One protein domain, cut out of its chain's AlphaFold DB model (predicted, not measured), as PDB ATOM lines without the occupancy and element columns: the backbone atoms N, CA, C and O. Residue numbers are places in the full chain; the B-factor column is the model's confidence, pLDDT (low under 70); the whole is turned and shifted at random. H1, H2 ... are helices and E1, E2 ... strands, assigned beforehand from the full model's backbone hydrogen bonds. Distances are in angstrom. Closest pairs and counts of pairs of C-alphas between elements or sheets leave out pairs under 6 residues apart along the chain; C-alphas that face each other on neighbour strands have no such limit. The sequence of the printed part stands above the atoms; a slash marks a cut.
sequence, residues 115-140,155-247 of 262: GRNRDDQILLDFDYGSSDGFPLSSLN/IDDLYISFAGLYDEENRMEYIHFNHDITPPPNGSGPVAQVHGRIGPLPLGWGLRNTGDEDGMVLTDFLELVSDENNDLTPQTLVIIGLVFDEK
ATOM      1  N   GLY A 115      -3.006  52.293  18.568       91.69
ATOM      2  CA  GLY A 115      -3.055  51.711  17.235       91.69
ATOM      3  C   GLY A 115      -4.433  51.868  16.599       91.69
ATOM      4  O   GLY A 115      -5.445  52.024  17.279       91.69
ATOM      5  N   ARG A 116      -4.493  51.780  15.270       91.56
ATOM      6  CA  ARG A 116      -5.772  51.664  14.560       91.56
ATOM      7  C   ARG A 116      -6.289  50.230  14.677       91.56
ATOM      8  O   ARG A 116      -5.553  49.293  14.374       91.56
ATOM      9  N   ASN A 117      -7.541  50.069  15.086       85.62
ATOM     10  CA  ASN A 117      -8.207  48.782  15.249       85.62
ATOM     11  C   ASN A 117      -9.478  48.778  14.392       85.62
ATOM     12  O   ASN A 117     -10.474  49.374  14.769       85.62
ATOM     13  N   ARG A 118      -9.443  48.135  13.218       82.75
ATOM     14  CA  ARG A 118     -10.488  48.245  12.172       82.75
ATOM     15  C   ARG A 118     -10.630  49.670  11.607       82.75
ATOM     16  O   ARG A 118      -9.801  50.542  11.862       82.75
ATOM     17  N   ASP A 119     -11.620  49.877  10.740       83.19
ATOM     18  CA  ASP A 119     -11.719  51.097   9.933       83.19
ATOM     19  C   ASP A 119     -12.096  52.344  10.742       83.19
ATOM     20  O   ASP A 119     -11.691  53.436  10.349       83.19
ATOM     21  N   ASP A 120     -12.818  52.195  11.851       87.81
ATOM     22  CA  ASP A 120     -13.395  53.291  12.639       87.81
ATOM     23  C   ASP A 120     -13.121  53.188  14.148       87.81
ATOM     24  O   ASP A 120     -13.797  53.848  14.940       87.81
ATOM     25  N   GLN A 121     -12.131  52.386  14.560       90.19
ATOM     26  CA  GLN A 121     -11.782  52.233  15.973       90.19
ATOM     27  C   GLN A 121     -10.293  52.443  16.245       90.19
ATOM     28  O   GLN A 121      -9.411  52.207  15.412       90.19
ATOM     29  N   ILE A 122     -10.015  52.892  17.463       92.81
ATOM     30  CA  ILE A 122      -8.672  53.138  17.983       92.81
ATOM     31  C   ILE A 122      -8.476  52.233  19.196       92.81
ATOM     32  O   ILE A 122      -9.264  52.288  20.134       92.81
ATOM     33  N   LEU A 123      -7.431  51.411  19.186       94.44
ATOM     34  CA  LEU A 123      -7.053  50.558  20.310       94.44
ATOM     35  C   LEU A 123      -5.920  51.215  21.089       94.44
ATOM     36  O   LEU A 123      -4.822  51.409  20.568       94.44
ATOM     37  N   LEU A 124      -6.189  51.519  22.351       94.62
ATOM     38  CA  LEU A 124      -5.172  51.866  23.326       94.62
ATOM     39  C   LEU A 124      -4.866  50.631  24.168       94.62
ATOM     40  O   LEU A 124      -5.726  50.181  24.923       94.62
ATOM     41  N   ASP A 125      -3.647  50.125  24.041       93.94
ATOM     42  CA  ASP A 125      -3.117  49.067  24.896       93.94
ATOM     43  C   ASP A 125      -2.417  49.692  26.113       93.94
ATOM     44  O   ASP A 125      -1.749  50.727  26.000       93.94
ATOM     45  N   PHE A 126      -2.593  49.092  27.284       90.94
ATOM     46  CA  PHE A 126      -1.835  49.422  28.479       90.94
ATOM     47  C   PHE A 126      -0.777  48.340  28.638       90.94
ATOM     48  O   PHE A 126      -1.097  47.251  29.108       90.94
ATOM     49  N   ASP A 127       0.471  48.674  28.293       76.50
ATOM     50  CA  ASP A 127       1.614  47.755  28.139       76.50
ATOM     51  C   ASP A 127       1.784  46.692  29.250       76.50
ATOM     52  O   ASP A 127       2.425  45.671  29.013       76.50
ATOM     53  N   TYR A 128       1.213  46.889  30.447       65.19
ATOM     54  CA  TYR A 128       1.229  45.908  31.541       65.19
ATOM     55  C   TYR A 128      -0.073  45.782  32.353       65.19
ATOM     56  O   TYR A 128      -0.083  45.081  33.364       65.19
ATOM     57  N   GLY A 129      -1.172  46.424  31.937       61.88
ATOM     58  CA  GLY A 129      -2.371  46.558  32.775       61.88
ATOM     59  C   GLY A 129      -2.066  47.107  34.184       61.88
ATOM     60  O   GLY A 129      -0.950  47.527  34.490       61.88
ATOM     61  N   SER A 130      -3.059  47.129  35.071       65.44
ATOM     62  CA  SER A 130      -2.798  47.345  36.502       65.44
ATOM     63  C   SER A 130      -2.280  46.041  37.115       65.44
ATOM     64  O   SER A 130      -2.992  45.036  37.071       65.44
ATOM     65  N   SER A 131      -1.076  46.047  37.702       62.75
ATOM     66  CA  SER A 131      -0.483  44.863  38.353       62.75
ATOM     67  C   SER A 131      -1.336  44.317  39.494       62.75
ATOM     68  O   SER A 131      -1.311  43.120  39.771       62.75
ATOM     69  N   ASP A 132      -2.095  45.196  40.142       70.31
ATOM     70  CA  ASP A 132      -2.785  44.882  41.390       70.31
ATOM     71  C   ASP A 132      -4.233  44.430  41.141       70.31
ATOM     72  O   ASP A 132      -4.891  43.912  42.044       70.31
ATOM     73  N   GLY A 133      -4.719  44.589  39.902       71.31
ATOM     74  CA  GLY A 133      -6.102  44.325  39.530       71.31
ATOM     75  C   GLY A 133      -7.113  45.201  40.286       71.31
ATOM     76  O   GLY A 133      -6.825  45.880  41.268       71.31
ATOM     77  N   PHE A 134      -8.337  45.241  39.784       77.69
ATOM     78  CA  PHE A 134      -9.431  46.017  40.346       77.69
ATOM     79  C   PHE A 134     -10.300  45.075  41.180       77.69
ATOM     80  O   PHE A 134     -10.801  44.098  40.620       77.69
ATOM     81  N   PRO A 135     -10.529  45.336  42.480       76.88
ATOM     82  CA  PRO A 135     -11.473  44.542  43.250       76.88
ATOM     83  C   PRO A 135     -12.876  44.736  42.668       76.88
ATOM     84  O   PRO A 135     -13.408  45.848  42.644       76.88
ATOM     85  N   LEU A 136     -13.476  43.646  42.194       77.81
ATOM     86  CA  LEU A 136     -14.745  43.699  41.468       77.81
ATOM     87  C   LEU A 136     -15.913  44.203  42.319       77.81
ATOM     88  O   LEU A 136     -16.814  44.846  41.800       77.81
ATOM     89  N   SER A 137     -15.860  44.031  43.639       69.88
ATOM     90  CA  SER A 137     -16.873  44.538  44.576       69.88
ATOM     91  C   SER A 137     -17.006  46.067  44.613       69.88
ATOM     92  O   SER A 137     -17.929  46.585  45.235       69.88
ATOM     93  N   SER A 138     -16.072  46.804  44.004       67.56
ATOM     94  CA  SER A 138     -16.012  48.272  44.036       67.56
ATOM     95  C   SER A 138     -15.932  48.888  42.638       67.56
ATOM     96  O   SER A 138     -15.449  50.011  42.485       67.56
ATOM     97  N   LEU A 139     -16.361  48.152  41.607       76.00
ATOM     98  CA  LEU A 139     -16.127  48.509  40.212       76.00
ATOM     99  C   LEU A 139     -17.059  49.632  39.718       76.00
ATOM    100  O   LEU A 139     -18.011  49.414  38.979       76.00
ATOM    101  N   ASN A 140     -16.743  50.859  40.120       86.88
ATOM    102  CA  ASN A 140     -17.209  52.087  39.485       86.88
ATOM    103  C   ASN A 140     -16.001  52.769  38.851       86.88
ATOM    104  O   ASN A 140     -15.217  53.427  39.542       86.88
ATOM    105  N   ILE A 155     -20.776  48.549  37.363       80.50
ATOM    106  CA  ILE A 155     -20.654  47.093  37.301       80.50
ATOM    107  C   ILE A 155     -21.916  46.418  36.749       80.50
ATOM    108  O   ILE A 155     -21.812  45.462  35.987       80.50
ATOM    109  N   ASP A 156     -23.083  46.971  37.080       81.12
ATOM    110  CA  ASP A 156     -24.394  46.452  36.679       81.12
ATOM    111  C   ASP A 156     -24.644  46.580  35.165       81.12
ATOM    112  O   ASP A 156     -25.473  45.868  34.605       81.12
ATOM    113  N   ASP A 157     -23.914  47.475  34.493       77.69
ATOM    114  CA  ASP A 157     -24.075  47.769  33.065       77.69
ATOM    115  C   ASP A 157     -23.040  47.040  32.190       77.69
ATOM    116  O   ASP A 157     -23.038  47.181  30.964       77.69
ATOM    117  N   LEU A 158     -22.118  46.293  32.806       83.31
ATOM    118  CA  LEU A 158     -21.016  45.643  32.106       83.31
ATOM    119  C   LEU A 158     -21.410  44.236  31.666       83.31
ATOM    120  O   LEU A 158     -21.543  43.326  32.481       83.31
ATOM    121  N   TYR A 159     -21.526  44.048  30.353       86.88
ATOM    122  CA  TYR A 159     -21.699  42.737  29.742       86.88
ATOM    123  C   TYR A 159     -20.339  42.156  29.357       86.88
ATOM    124  O   TYR A 159     -19.587  42.777  28.600       86.88
ATOM    125  N   ILE A 160     -20.008  40.982  29.893       86.69
ATOM    126  CA  ILE A 160     -18.757  40.280  29.627       86.69
ATOM    127  C   ILE A 160     -18.923  39.258  28.511       86.69
ATOM    128  O   ILE A 160     -19.842  38.446  28.515       86.69
ATOM    129  N   SER A 161     -17.970  39.253  27.586       87.12
ATOM    130  CA  SER A 161     -17.780  38.192  26.600       87.12
ATOM    131  C   SER A 161     -16.400  37.570  26.791       87.12
ATOM    132  O   SER A 161     -15.406  38.282  26.955       87.12
ATOM    133  N   PHE A 162     -16.330  36.243  26.798       84.56
ATOM    134  CA  PHE A 162     -15.077  35.512  26.969       84.56
ATOM    135  C   PHE A 162     -14.359  35.370  25.626       84.56
ATOM    136  O   PHE A 162     -14.977  35.034  24.617       84.56
ATOM    137  N   ALA A 163     -13.050  35.629  25.598       80.25
ATOM    138  CA  ALA A 163     -12.286  35.673  24.348       80.25
ATOM    139  C   ALA A 163     -11.539  34.375  24.008       80.25
ATOM    140  O   ALA A 163     -10.769  34.351  23.049       80.25
ATOM    141  N   GLY A 164     -11.733  33.293  24.766       75.56
ATOM    142  CA  GLY A 164     -11.097  32.016  24.432       75.56
ATOM    143  C   GLY A 164      -9.677  31.832  24.981       75.56
ATOM    144  O   GLY A 164      -9.025  30.853  24.619       75.56
ATOM    145  N   LEU A 165      -9.167  32.761  25.799       82.25
ATOM    146  CA  LEU A 165      -7.773  32.778  26.246       82.25
ATOM    147  C   LEU A 165      -7.701  32.704  27.775       82.25
ATOM    148  O   LEU A 165      -7.798  33.722  28.463       82.25
ATOM    149  N   TYR A 166      -7.460  31.493  28.276       85.12
ATOM    150  CA  TYR A 166      -7.264  31.217  29.696       85.12
ATOM    151  C   TYR A 166      -5.774  31.153  30.055       85.12
ATOM    152  O   TYR A 166      -4.992  30.424  29.441       85.12
ATOM    153  N   ASP A 167      -5.387  31.917  31.068       86.44
ATOM    154  CA  ASP A 167      -4.071  31.893  31.691       86.44
ATOM    155  C   ASP A 167      -4.096  30.915  32.872       86.44
ATOM    156  O   ASP A 167      -4.568  31.247  33.958       86.44
ATOM    157  N   GLU A 168      -3.594  29.698  32.652       85.56
ATOM    158  CA  GLU A 168      -3.530  28.634  33.664       85.56
ATOM    159  C   GLU A 168      -2.643  28.994  34.864       85.56
ATOM    160  O   GLU A 168      -2.923  28.570  35.987       85.56
ATOM    161  N   GLU A 169      -1.576  29.770  34.648       86.62
ATOM    162  CA  GLU A 169      -0.617  30.124  35.700       86.62
ATOM    163  C   GLU A 169      -1.259  31.077  36.710       86.62
ATOM    164  O   GLU A 169      -1.181  30.854  37.920       86.62
ATOM    165  N   ASN A 170      -1.956  32.097  36.206       85.50
ATOM    166  CA  ASN A 170      -2.606  33.110  37.036       85.50
ATOM    167  C   ASN A 170      -4.090  32.818  37.306       85.50
ATOM    168  O   ASN A 170      -4.723  33.515  38.099       85.50
ATOM    169  N   ARG A 171      -4.651  31.784  36.667       87.75
ATOM    170  CA  ARG A 171      -6.081  31.429  36.675       87.75
ATOM    171  C   ARG A 171      -6.973  32.585  36.226       87.75
ATOM    172  O   ARG A 171      -8.016  32.841  36.830       87.75
ATOM    173  N   MET A 172      -6.541  33.297  35.189       88.38
ATOM    174  CA  MET A 172      -7.225  34.480  34.666       88.38
ATOM    175  C   MET A 172      -7.811  34.184  33.289       88.38
ATOM    176  O   MET A 172      -7.137  33.619  32.436       88.38
ATOM    177  N   GLU A 173      -9.034  34.626  33.036       88.62
ATOM    178  CA  GLU A 173      -9.677  34.498  31.727       88.62
ATOM    179  C   GLU A 173      -9.702  35.849  31.020       88.62
ATOM    180  O   GLU A 173      -9.996  36.876  31.639       88.62
ATOM    181  N   TYR A 174      -9.390  35.863  29.726       89.19
ATOM    182  CA  TYR A 174      -9.491  37.068  28.917       89.19
ATOM    183  C   TYR A 174     -10.954  37.385  28.610       89.19
ATOM    184  O   TYR A 174     -11.698  36.550  28.087       89.19
ATOM    185  N   ILE A 175     -11.341  38.630  28.864       88.75
ATOM    186  CA  ILE A 175     -12.699  39.116  28.651       88.75
ATOM    187  C   ILE A 175     -12.718  40.418  27.854       88.75
ATOM    188  O   ILE A 175     -11.809  41.251  27.931       88.75
ATOM    189  N   HIS A 176     -13.804  40.617  27.120       89.31
ATOM    190  CA  HIS A 176     -14.193  41.926  26.629       89.31
ATOM    191  C   HIS A 176     -15.464  42.384  27.321       89.31
ATOM    192  O   HIS A 176     -16.431  41.625  27.401       89.31
ATOM    193  N   PHE A 177     -15.486  43.647  27.726       86.12
ATOM    194  CA  PHE A 177     -16.716  44.323  28.088       86.12
ATOM    195  C   PHE A 177     -17.270  45.039  26.872       86.12
ATOM    196  O   PHE A 177     -16.616  45.941  26.333       86.12
ATOM    197  N   ASN A 178     -18.471  44.648  26.468       78.00
ATOM    198  CA  ASN A 178     -19.210  45.320  25.412       78.00
ATOM    199  C   ASN A 178     -20.329  46.150  26.037       78.00
ATOM    200  O   ASN A 178     -21.000  45.719  26.973       78.00
ATOM    201  N   HIS A 179     -20.586  47.323  25.466       68.38
ATOM    202  CA  HIS A 179     -21.862  48.005  25.658       68.38
ATOM    203  C   HIS A 179     -22.890  47.354  24.715       68.38
ATOM    204  O   HIS A 179     -23.242  47.919  23.684       68.38
ATOM    205  N   ASP A 180     -23.351  46.137  25.020       56.03
ATOM    206  CA  ASP A 180     -24.241  45.379  24.114       56.03
ATOM    207  C   ASP A 180     -25.676  45.937  24.027       56.03
ATOM    208  O   ASP A 180     -26.491  45.493  23.213       56.03
ATOM    209  N   ILE A 181     -25.999  46.988  24.785       55.22
ATOM    210  CA  ILE A 181     -27.275  47.686  24.632       55.22
ATOM    211  C   ILE A 181     -27.184  48.590  23.402       55.22
ATOM    212  O   ILE A 181     -26.710  49.721  23.475       55.22
ATOM    213  N   THR A 182     -27.655  48.090  22.260       53.66
ATOM    214  CA  THR A 182     -27.867  48.899  21.054       53.66
ATOM    215  C   THR A 182     -29.352  49.278  20.937       53.66
ATOM    216  O   THR A 182     -30.199  48.385  20.926       53.66
ATOM    217  N   PRO A 183     -29.709  50.568  20.787       51.28
ATOM    218  CA  PRO A 183     -28.833  51.725  20.885       51.28
ATOM    219  C   PRO A 183     -28.484  51.995  22.356       51.28
ATOM    220  O   PRO A 183     -29.352  51.829  23.217       51.28
ATOM    221  N   PRO A 184     -27.258  52.454  22.652       53.81
ATOM    222  CA  PRO A 184     -26.899  52.786  24.019       53.81
ATOM    223  C   PRO A 184     -27.866  53.859  24.516       53.81
ATOM    224  O   PRO A 184     -28.027  54.884  23.837       53.81
ATOM    225  N   PRO A 185     -28.547  53.657  25.654       43.62
ATOM    226  CA  PRO A 185     -29.410  54.684  26.196       43.62
ATOM    227  C   PRO A 185     -28.515  55.875  26.555       43.62
ATOM    228  O   PRO A 185     -27.692  55.800  27.456       43.62
ATOM    229  N   ASN A 186     -28.665  56.972  25.808       47.28
ATOM    230  CA  ASN A 186     -27.973  58.250  26.002       47.28
ATOM    231  C   ASN A 186     -26.455  58.258  25.764       47.28
ATOM    232  O   ASN A 186     -25.691  58.560  26.675       47.28
ATOM    233  N   GLY A 187     -26.023  58.061  24.516       54.84
ATOM    234  CA  GLY A 187     -24.699  58.534  24.095       54.84
ATOM    235  C   GLY A 187     -23.560  57.943  24.922       54.84
ATOM    236  O   GLY A 187     -22.765  58.701  25.480       54.84
ATOM    237  N   SER A 188     -23.518  56.603  24.993       68.06
ATOM    238  CA  SER A 188     -22.343  55.836  25.428       68.06
ATOM    239  C   SER A 188     -21.105  56.562  24.933       68.06
ATOM    240  O   SER A 188     -21.025  56.874  23.743       68.06
ATOM    241  N   GLY A 189     -20.221  56.915  25.864       82.75
ATOM    242  CA  GLY A 189     -19.048  57.733  25.600       82.75
ATOM    243  C   GLY A 189     -18.138  57.147  24.511       82.75
ATOM    244  O   GLY A 189     -18.459  56.168  23.840       82.75
ATOM    245  N   PRO A 190     -16.957  57.737  24.302       90.12
ATOM    246  CA  PRO A 190     -16.104  57.370  23.179       90.12
ATOM    247  C   PRO A 190     -15.540  55.942  23.255       90.12
ATOM    248  O   PRO A 190     -14.938  55.512  22.279       90.12
ATOM    249  N   VAL A 191     -15.676  55.220  24.374       91.00
ATOM    250  CA  VAL A 191     -15.203  53.839  24.538       91.00
ATOM    251  C   VAL A 191     -16.286  52.867  24.084       91.00
ATOM    252  O   VAL A 191     -17.351  52.763  24.692       91.00
ATOM    253  N   ALA A 192     -15.974  52.126  23.025       89.19
ATOM    254  CA  ALA A 192     -16.809  51.068  22.476       89.19
ATOM    255  C   ALA A 192     -16.605  49.729  23.203       89.19
ATOM    256  O   ALA A 192     -17.547  48.951  23.335       89.19
ATOM    257  N   GLN A 193     -15.380  49.458  23.665       89.88
ATOM    258  CA  GLN A 193     -15.030  48.191  24.303       89.88
ATOM    259  C   GLN A 193     -13.936  48.381  25.354       89.88
ATOM    260  O   GLN A 193     -13.011  49.171  25.158       89.88
ATOM    261  N   VAL A 194     -13.999  47.607  26.436       91.25
ATOM    262  CA  VAL A 194     -12.907  47.491  27.413       91.25
ATOM    263  C   VAL A 194     -12.348  46.076  27.334       91.25
ATOM    264  O   VAL A 194     -13.097  45.104  27.374       91.25
ATOM    265  N   HIS A 195     -11.034  45.945  27.188       91.69
ATOM    266  CA  HIS A 195     -10.343  44.656  27.185       91.69
ATOM    267  C   HIS A 195      -9.766  44.405  28.568       91.69
ATOM    268  O   HIS A 195      -9.140  45.293  29.154       91.69
ATOM    269  N   GLY A 196      -9.950  43.197  29.091       91.56
ATOM    270  CA  GLY A 196      -9.469  42.859  30.419       91.56
ATOM    271  C   GLY A 196      -9.214  41.377  30.631       91.56
ATOM    272  O   GLY A 196      -9.410  40.544  29.751       91.56
ATOM    273  N   ARG A 197      -8.763  41.058  31.839       91.12
ATOM    274  CA  ARG A 197      -8.636  39.698  32.357       91.12
ATOM    275  C   ARG A 197      -9.293  39.616  33.721       91.12
ATOM    276  O   ARG A 197      -9.140  40.545  34.507       91.12
ATOM    277  N   ILE A 198      -9.970  38.521  34.025       89.19
ATOM    278  CA  ILE A 198     -10.676  38.348  35.297       89.19
ATOM    279  C   ILE A 198     -10.243  37.068  36.005       89.19
ATOM    280  O   ILE A 198     -10.089  36.030  35.366       89.19
ATOM    281  N   GLY A 199     -10.042  37.142  37.321       88.94
ATOM    282  CA  GLY A 199      -9.674  35.986  38.139       88.94
ATOM    283  C   GLY A 199      -9.090  36.370  39.505       88.94
ATOM    284  O   GLY A 199      -9.179  37.526  39.898       88.94
ATOM    285  N   PRO A 200      -8.533  35.420  40.272       87.44
ATOM    286  CA  PRO A 200      -8.419  34.009  39.925       87.44
ATOM    287  C   PRO A 200      -9.794  33.320  39.867       87.44
ATOM    288  O   PRO A 200     -10.627  33.492  40.760       87.44
ATOM    289  N   LEU A 201     -10.028  32.519  38.826       85.69
ATOM    290  CA  LEU A 201     -11.250  31.723  38.654       85.69
ATOM    291  C   LEU A 201     -11.139  30.357  39.339       85.69
ATOM    292  O   LEU A 201     -10.018  29.847  39.458       85.69
ATOM    293  N   PRO A 202     -12.249  29.728  39.784       81.75
ATOM    294  CA  PRO A 202     -12.237  28.397  40.394       81.75
ATOM    295  C   PRO A 202     -11.529  27.350  39.514       81.75
ATOM    296  O   PRO A 202     -11.450  27.472  38.292       81.75
ATOM    297  N   LEU A 203     -10.946  26.315  40.130       78.38
ATOM    298  CA  LEU A 203     -10.206  25.298  39.374       78.38
ATOM    299  C   LEU A 203     -11.142  24.560  38.408       78.38
ATOM    300  O   LEU A 203     -12.197  24.078  38.809       78.38
ATOM    301  N   GLY A 204     -10.724  24.431  37.147       74.50
ATOM    302  CA  GLY A 204     -11.500  23.747  36.107       74.50
ATOM    303  C   GLY A 204     -12.505  24.628  35.360       74.50
ATOM    304  O   GLY A 204     -13.205  24.104  34.495       74.50
ATOM    305  N   TRP A 205     -12.552  25.935  35.645       73.62
ATOM    306  CA  TRP A 205     -13.413  26.887  34.934       73.62
ATOM    307  C   TRP A 205     -12.930  27.295  33.547       73.62
ATOM    308  O   TRP A 205     -13.759  27.739  32.756       73.62
ATOM    309  N   GLY A 206     -11.637  27.135  33.238       65.12
ATOM    310  CA  GLY A 206     -11.079  27.503  31.933       65.12
ATOM    311  C   GLY A 206     -11.952  26.978  30.786       65.12
ATOM    312  O   GLY A 206     -12.086  25.766  30.619       65.12
ATOM    313  N   LEU A 207     -12.600  27.905  30.070       59.84
ATOM    314  CA  LEU A 207     -13.416  27.745  28.852       59.84
ATOM    315  C   LEU A 207     -14.284  26.488  28.670       59.84
ATOM    316  O   LEU A 207     -14.562  26.087  27.536       59.84
ATOM    317  N   ARG A 208     -14.745  25.846  29.749       51.81
ATOM    318  CA  ARG A 208     -15.489  24.582  29.636       51.81
ATOM    319  C   ARG A 208     -16.990  24.652  29.885       51.81
ATOM    320  O   ARG A 208     -17.638  23.646  29.611       51.81
ATOM    321  N   ASN A 209     -17.551  25.782  30.327       50.22
ATOM    322  CA  ASN A 209     -18.927  25.780  30.848       50.22
ATOM    323  C   ASN A 209     -19.935  26.777  30.263       50.22
ATOM    324  O   ASN A 209     -21.123  26.572  30.491       50.22
ATOM    325  N   THR A 210     -19.558  27.784  29.479       50.78
ATOM    326  CA  THR A 210     -20.561  28.636  28.822       50.78
ATOM    327  C   THR A 210     -20.740  28.152  27.391       50.78
ATOM    328  O   THR A 210     -20.067  28.606  26.473       50.78
ATOM    329  N   GLY A 211     -21.623  27.170  27.200       47.56
ATOM    330  CA  GLY A 211     -22.054  26.705  25.874       47.56
ATOM    331  C   GLY A 211     -22.803  27.760  25.048       47.56
ATOM    332  O   GLY A 211     -23.292  27.429  23.972       47.56
ATOM    333  N   ASP A 212     -22.853  28.995  25.537       52.91
ATOM    334  CA  ASP A 212     -23.470  30.146  24.912       52.91
ATOM    335  C   ASP A 212     -22.365  31.152  24.554       52.91
ATOM    336  O   ASP A 212     -21.598  31.610  25.401       52.91
ATOM    337  N   GLU A 213     -22.265  31.467  23.260       57.34
ATOM    338  CA  GLU A 213     -21.505  32.618  22.740       57.34
ATOM    339  C   GLU A 213     -22.133  33.953  23.183       57.34
ATOM    340  O   GLU A 213     -21.541  35.022  23.017       57.34
ATOM    341  N   ASP A 214     -23.331  33.880  23.763       67.56
ATOM    342  CA  ASP A 214     -24.006  34.976  24.424       67.56
ATOM    343  C   ASP A 214     -23.306  35.184  25.769       67.56
ATOM    344  O   ASP A 214     -23.364  34.337  26.656       67.56
ATOM    345  N   GLY A 215     -22.559  36.282  25.889       75.12
ATOM    346  CA  GLY A 215     -21.944  36.700  27.147       75.12
ATOM    347  C   GLY A 215     -22.919  36.806  28.335       75.12
ATOM    348  O   GLY A 215     -24.075  36.394  28.293       75.12
ATOM    349  N   MET A 216     -22.469  37.390  29.439       83.56
ATOM    350  CA  MET A 216     -23.329  37.564  30.614       83.56
ATOM    351  C   MET A 216     -23.078  38.893  31.307       83.56
ATOM    352  O   MET A 216     -22.042  39.520  31.102       83.56
ATOM    353  N   VAL A 217     -24.017  39.341  32.138       86.44
ATOM    354  CA  VAL A 217     -23.789  40.527  32.970       86.44
ATOM    355  C   VAL A 217     -22.712  40.199  34.006       86.44
ATOM    356  O   VAL A 217     -22.678  39.103  34.567       86.44
ATOM    357  N   LEU A 218     -21.802  41.142  34.256       84.94
ATOM    358  CA  LEU A 218     -20.677  40.961  35.171       84.94
ATOM    359  C   LEU A 218     -21.134  40.609  36.595       84.94
ATOM    360  O   LEU A 218     -20.464  39.834  37.273       84.94
ATOM    361  N   THR A 219     -22.268  41.141  37.050       84.88
ATOM    362  CA  THR A 219     -22.847  40.807  38.359       84.88
ATOM    363  C   THR A 219     -23.236  39.338  38.464       84.88
ATOM    364  O   THR A 219     -22.904  38.696  39.456       84.88
ATOM    365  N   ASP A 220     -23.856  38.792  37.420       84.88
ATOM    366  CA  ASP A 220     -24.299  37.395  37.381       84.88
ATOM    367  C   ASP A 220     -23.087  36.456  37.358       84.88
ATOM    368  O   ASP A 220     -23.054  35.428  38.033       84.88
ATOM    369  N   PHE A 221     -22.040  36.848  36.626       85.19
ATOM    370  CA  PHE A 221     -20.759  36.150  36.647       85.19
ATOM    371  C   PHE A 221     -20.136  36.138  38.045       85.19
ATOM    372  O   PHE A 221     -19.638  35.111  38.502       85.19
ATOM    373  N   LEU A 222     -20.156  37.278  38.734       83.81
ATOM    374  CA  LEU A 222     -19.599  37.402  40.075       83.81
ATOM    375  C   LEU A 222     -20.358  36.571  41.104       83.81
ATOM    376  O   LEU A 222     -19.721  35.974  41.968       83.81
ATOM    377  N   GLU A 223     -21.685  36.512  41.011       83.00
ATOM    378  CA  GLU A 223     -22.510  35.634  41.843       83.00
ATOM    379  C   GLU A 223     -22.132  34.164  41.614       83.00
ATOM    380  O   GLU A 223     -21.784  33.462  42.564       83.00
ATOM    381  N   LEU A 224     -22.052  33.740  40.346       81.25
ATOM    382  CA  LEU A 224     -21.679  32.374  39.973       81.25
ATOM    383  C   LEU A 224     -20.283  31.984  40.490       81.25
ATOM    384  O   LEU A 224     -20.087  30.893  41.022       81.25
ATOM    385  N   VAL A 225     -19.301  32.882  40.364       78.94
ATOM    386  CA  VAL A 225     -17.940  32.634  40.862       78.94
ATOM    387  C   VAL A 225     -17.891  32.636  42.393       78.94
ATOM    388  O   VAL A 225     -17.093  31.896  42.970       78.94
ATOM    389  N   SER A 226     -18.716  33.448  43.061       76.88
ATOM    390  CA  SER A 226     -18.744  33.552  44.527       76.88
ATOM    391  C   SER A 226     -19.273  32.281  45.189       76.88
ATOM    392  O   SER A 226     -18.710  31.850  46.194       76.88
ATOM    393  N   ASP A 227     -20.297  31.655  44.606       65.94
ATOM    394  CA  ASP A 227     -20.892  30.415  45.122       65.94
ATOM    395  C   ASP A 227     -19.931  29.217  45.045       65.94
ATOM    396  O   ASP A 227     -19.977  28.306  45.877       65.94
ATOM    397  N   GLU A 228     -19.024  29.223  44.068       65.06
ATOM    398  CA  GLU A 228     -18.049  28.149  43.871       65.06
ATOM    399  C   GLU A 228     -16.714  28.391  44.601       65.06
ATOM    400  O   GLU A 228     -15.990  27.438  44.920       65.06
ATOM    401  N   ASN A 229     -16.390  29.648  44.928       60.84
ATOM    402  CA  ASN A 229     -15.133  30.026  45.576       60.84
ATOM    403  C   ASN A 229     -15.178  29.955  47.106       60.84
ATOM    404  O   ASN A 229     -15.199  30.957  47.819       60.84
ATOM    405  N   ASN A 230     -15.053  28.729  47.611       55.44
ATOM    406  CA  ASN A 230     -14.674  28.428  48.993       55.44
ATOM    407  C   ASN A 230     -13.210  28.857  49.267       55.44
ATOM    408  O   ASN A 230     -12.293  28.074  49.034       55.44
ATOM    409  N   ASP A 231     -12.987  30.078  49.766       62.53
ATOM    410  CA  ASP A 231     -11.699  30.606  50.281       62.53
ATOM    411  C   ASP A 231     -10.670  31.169  49.268       62.53
ATOM    412  O   ASP A 231      -9.509  31.384  49.631       62.53
ATOM    413  N   LEU A 232     -11.038  31.468  48.012       59.72
ATOM    414  CA  LEU A 232     -10.125  32.220  47.128       59.72
ATOM    415  C   LEU A 232     -10.055  33.710  47.493       59.72
ATOM    416  O   LEU A 232     -11.005  34.309  47.995       59.72
ATOM    417  N   THR A 233      -8.908  34.321  47.184       64.38
ATOM    418  CA  THR A 233      -8.731  35.779  47.161       64.38
ATOM    419  C   THR A 233      -9.818  36.454  46.316       64.38
ATOM    420  O   THR A 233     -10.223  35.874  45.304       64.38
ATOM    421  N   PRO A 234     -10.262  37.674  46.687       73.31
ATOM    422  CA  PRO A 234     -11.259  38.423  45.926       73.31
ATOM    423  C   PRO A 234     -10.914  38.462  44.440       73.31
ATOM    424  O   PRO A 234      -9.757  38.702  44.088       73.31
ATOM    425  N   GLN A 235     -11.908  38.233  43.581       80.69
ATOM    426  CA  GLN A 235     -11.694  38.300  42.141       80.69
ATOM    427  C   GLN A 235     -11.298  39.725  41.758       80.69
ATOM    428  O   GLN A 235     -11.915  40.713  42.181       80.69
ATOM    429  N   THR A 236     -10.260  39.814  40.944       87.06
ATOM    430  CA  THR A 236      -9.756  41.044  40.379       87.06
ATOM    431  C   THR A 236     -10.030  41.093  38.886       87.06
ATOM    432  O   THR A 236     -10.014  40.089  38.172       87.06
ATOM    433  N   LEU A 237     -10.290  42.304  38.414       88.50
ATOM    434  CA  LEU A 237     -10.316  42.632  37.002       88.50
ATOM    435  C   LEU A 237      -9.023  43.348  36.644       88.50
ATOM    436  O   LEU A 237      -8.724  44.363  37.241       88.50
ATOM    437  N   VAL A 238      -8.272  42.897  35.654       90.06
ATOM    438  CA  VAL A 238      -7.124  43.629  35.111       90.06
ATOM    439  C   VAL A 238      -7.532  44.213  33.772       90.06
ATOM    440  O   VAL A 238      -7.743  43.467  32.822       90.06
ATOM    441  N   ILE A 239      -7.651  45.537  33.678       90.69
ATOM    442  CA  ILE A 239      -7.900  46.201  32.393       90.69
ATOM    443  C   ILE A 239      -6.578  46.324  31.645       90.69
ATOM    444  O   ILE A 239      -5.612  46.876  32.172       90.69
ATOM    445  N   ILE A 240      -6.562  45.817  30.418       92.50
ATOM    446  CA  ILE A 240      -5.379  45.781  29.552       92.50
ATOM    447  C   ILE A 240      -5.523  46.707  28.351       92.50
ATOM    448  O   ILE A 240      -4.523  47.142  27.811       92.50
ATOM    449  N   GLY A 241      -6.741  47.088  27.960       93.62
ATOM    450  CA  GLY A 241      -6.906  47.991  26.828       93.62
ATOM    451  C   GLY A 241      -8.292  48.600  26.707       93.62
ATOM    452  O   GLY A 241      -9.254  48.162  27.342       93.62
ATOM    453  N   LEU A 242      -8.383  49.631  25.873       94.25
ATOM    454  CA  LEU A 242      -9.621  50.313  25.511       94.25
ATOM    455  C   LEU A 242      -9.732  50.401  23.995       94.25
ATOM    456  O   LEU A 242      -8.777  50.779  23.317       94.25
ATOM    457  N   VAL A 243     -10.924  50.131  23.476       93.25
ATOM    458  CA  VAL A 243     -11.277  50.395  22.083       93.25
ATOM    459  C   VAL A 243     -12.194  51.603  22.046       93.25
ATOM    460  O   VAL A 243     -13.267  51.599  22.651       93.25
ATOM    461  N   PHE A 244     -11.775  52.635  21.327       92.19
ATOM    462  CA  PHE A 244     -12.529  53.864  21.141       92.19
ATOM    463  C   PHE A 244     -13.172  53.918  19.761       92.19
ATOM    464  O   PHE A 244     -12.541  53.526  18.781       92.19
ATOM    465  N   ASP A 245     -14.374  54.482  19.676       90.31
ATOM    466  CA  ASP A 245     -14.960  54.919  18.408       90.31
ATOM    467  C   ASP A 245     -14.238  56.188  17.921       90.31
ATOM    468  O   ASP A 245     -14.184  57.213  18.614       90.31
ATOM    469  N   GLU A 246     -13.663  56.121  16.720       88.12
ATOM    470  CA  GLU A 246     -12.842  57.194  16.156       88.12
ATOM    471  C   GLU A 246     -13.645  58.492  15.959       88.12
ATOM    472  O   GLU A 246     -13.132  59.598  16.164       88.12
ATOM    473  N   LYS A 247     -14.930  58.389  15.601       87.00
ATOM    474  CA  LYS A 247     -15.773  59.563  15.338       87.00
ATOM    475  C   LYS A 247     -16.130  60.274  16.638       87.00
ATOM    476  O   LYS A 247     -16.021  61.501  16.714       87.00
TER     477      LYS A 247
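Overview. This is residues 115 to 140 and 155 to 247 of the 262 residues of an uncharacterized protein of Fragilariopsis cylindrus CCMP1102 (UniProt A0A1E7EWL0). One strongly twisted sheet of six antiparallel strands is curled like part of a barrel, and the single helix H1 grazes it near the beginning of edge strand E3. Long loops join several of the parts, and residues 182 to 187 of one of them stick out free. The printed part has 119 residues, with the named elements E1, E2, E3, E4, E5, H1 and E6 along the chain; the sheet's order is E1, E2, E6, E5, E4, E3. The class is mixed, helices and strands, with under half of the residues in named elements. The whole is compact, with a radius of gyration of the C-alphas of 14.6 A, and its spans of 46 by 30 by 28 A make it only just elongated.

Along the chain. The longest strand, E6, is residues 236 to 245, 26.5 A from first to last C-alpha, and it bends by 56 degrees at residue 240; its C-alpha 245 is at (-14.960, 54.919, 18.408). E5 is residues 191 to 199, 23.1 A, and E4 is residues 172 to 178, 18.6 A. E3, residues 159 to 167, 20.8 A, bends by 79 degrees at residue 164. E2 is residues 121 to 125, and E1 is residues 115 to 117, with C-alpha 115 at (-3.055, 51.711, 17.235). H1 is residues 218 to 228, 15.7 A, beginning at C-alpha 218 (-20.677, 40.961, 35.171).

Arrangement. E6 and E5 are antiparallel at 163 degrees, with N 236 and O 199 2.7 A apart, within hydrogen-bond range. E3, E4 and E5 form a meander, each strand the antiparallel neighbour of the one before; E3 and E4, and E4 and E5, are hairpins. N 177 and O 194 are 2.8 A apart between E4 and E5, and N 161 and O 176 are 2.8 A apart between E3 and E4. On the other side of E6, E2 is antiparallel to it at 148 degrees, with N 244 and O 122 at 2.8 A. E1 and E2 are a hairpin, with N 115 and O 123 at 2.8 A. Residues 134 to 135 pair antiparallel with residues 236 to 237 of E6. H1 only grazes the sheet, with its residues 218 to 225; the closest C-alphas of E3 and H1, those of Tyr 159 and Leu 218, are 5.8 A apart. In H1, 6 of 7 O i to N i+4 pairs are within hydrogen-bond range. E3 and E6 are apart.

Size, cuts and confidence. The two C-alphas farthest apart, those of Asn 230 and Lys 247, are 45.9 A from each other. Residues 141 to 154 are not printed, and C-alphas 140 and 155 across the cut are 6.4 A apart. The links E4 to E5 and E5 to H1 are long. Mean pLDDT of the printed part is 78.2; it is under 70 in residues 128 to 131, 137 to 138, 179 to 188, 206 to 214 and 227 to 233.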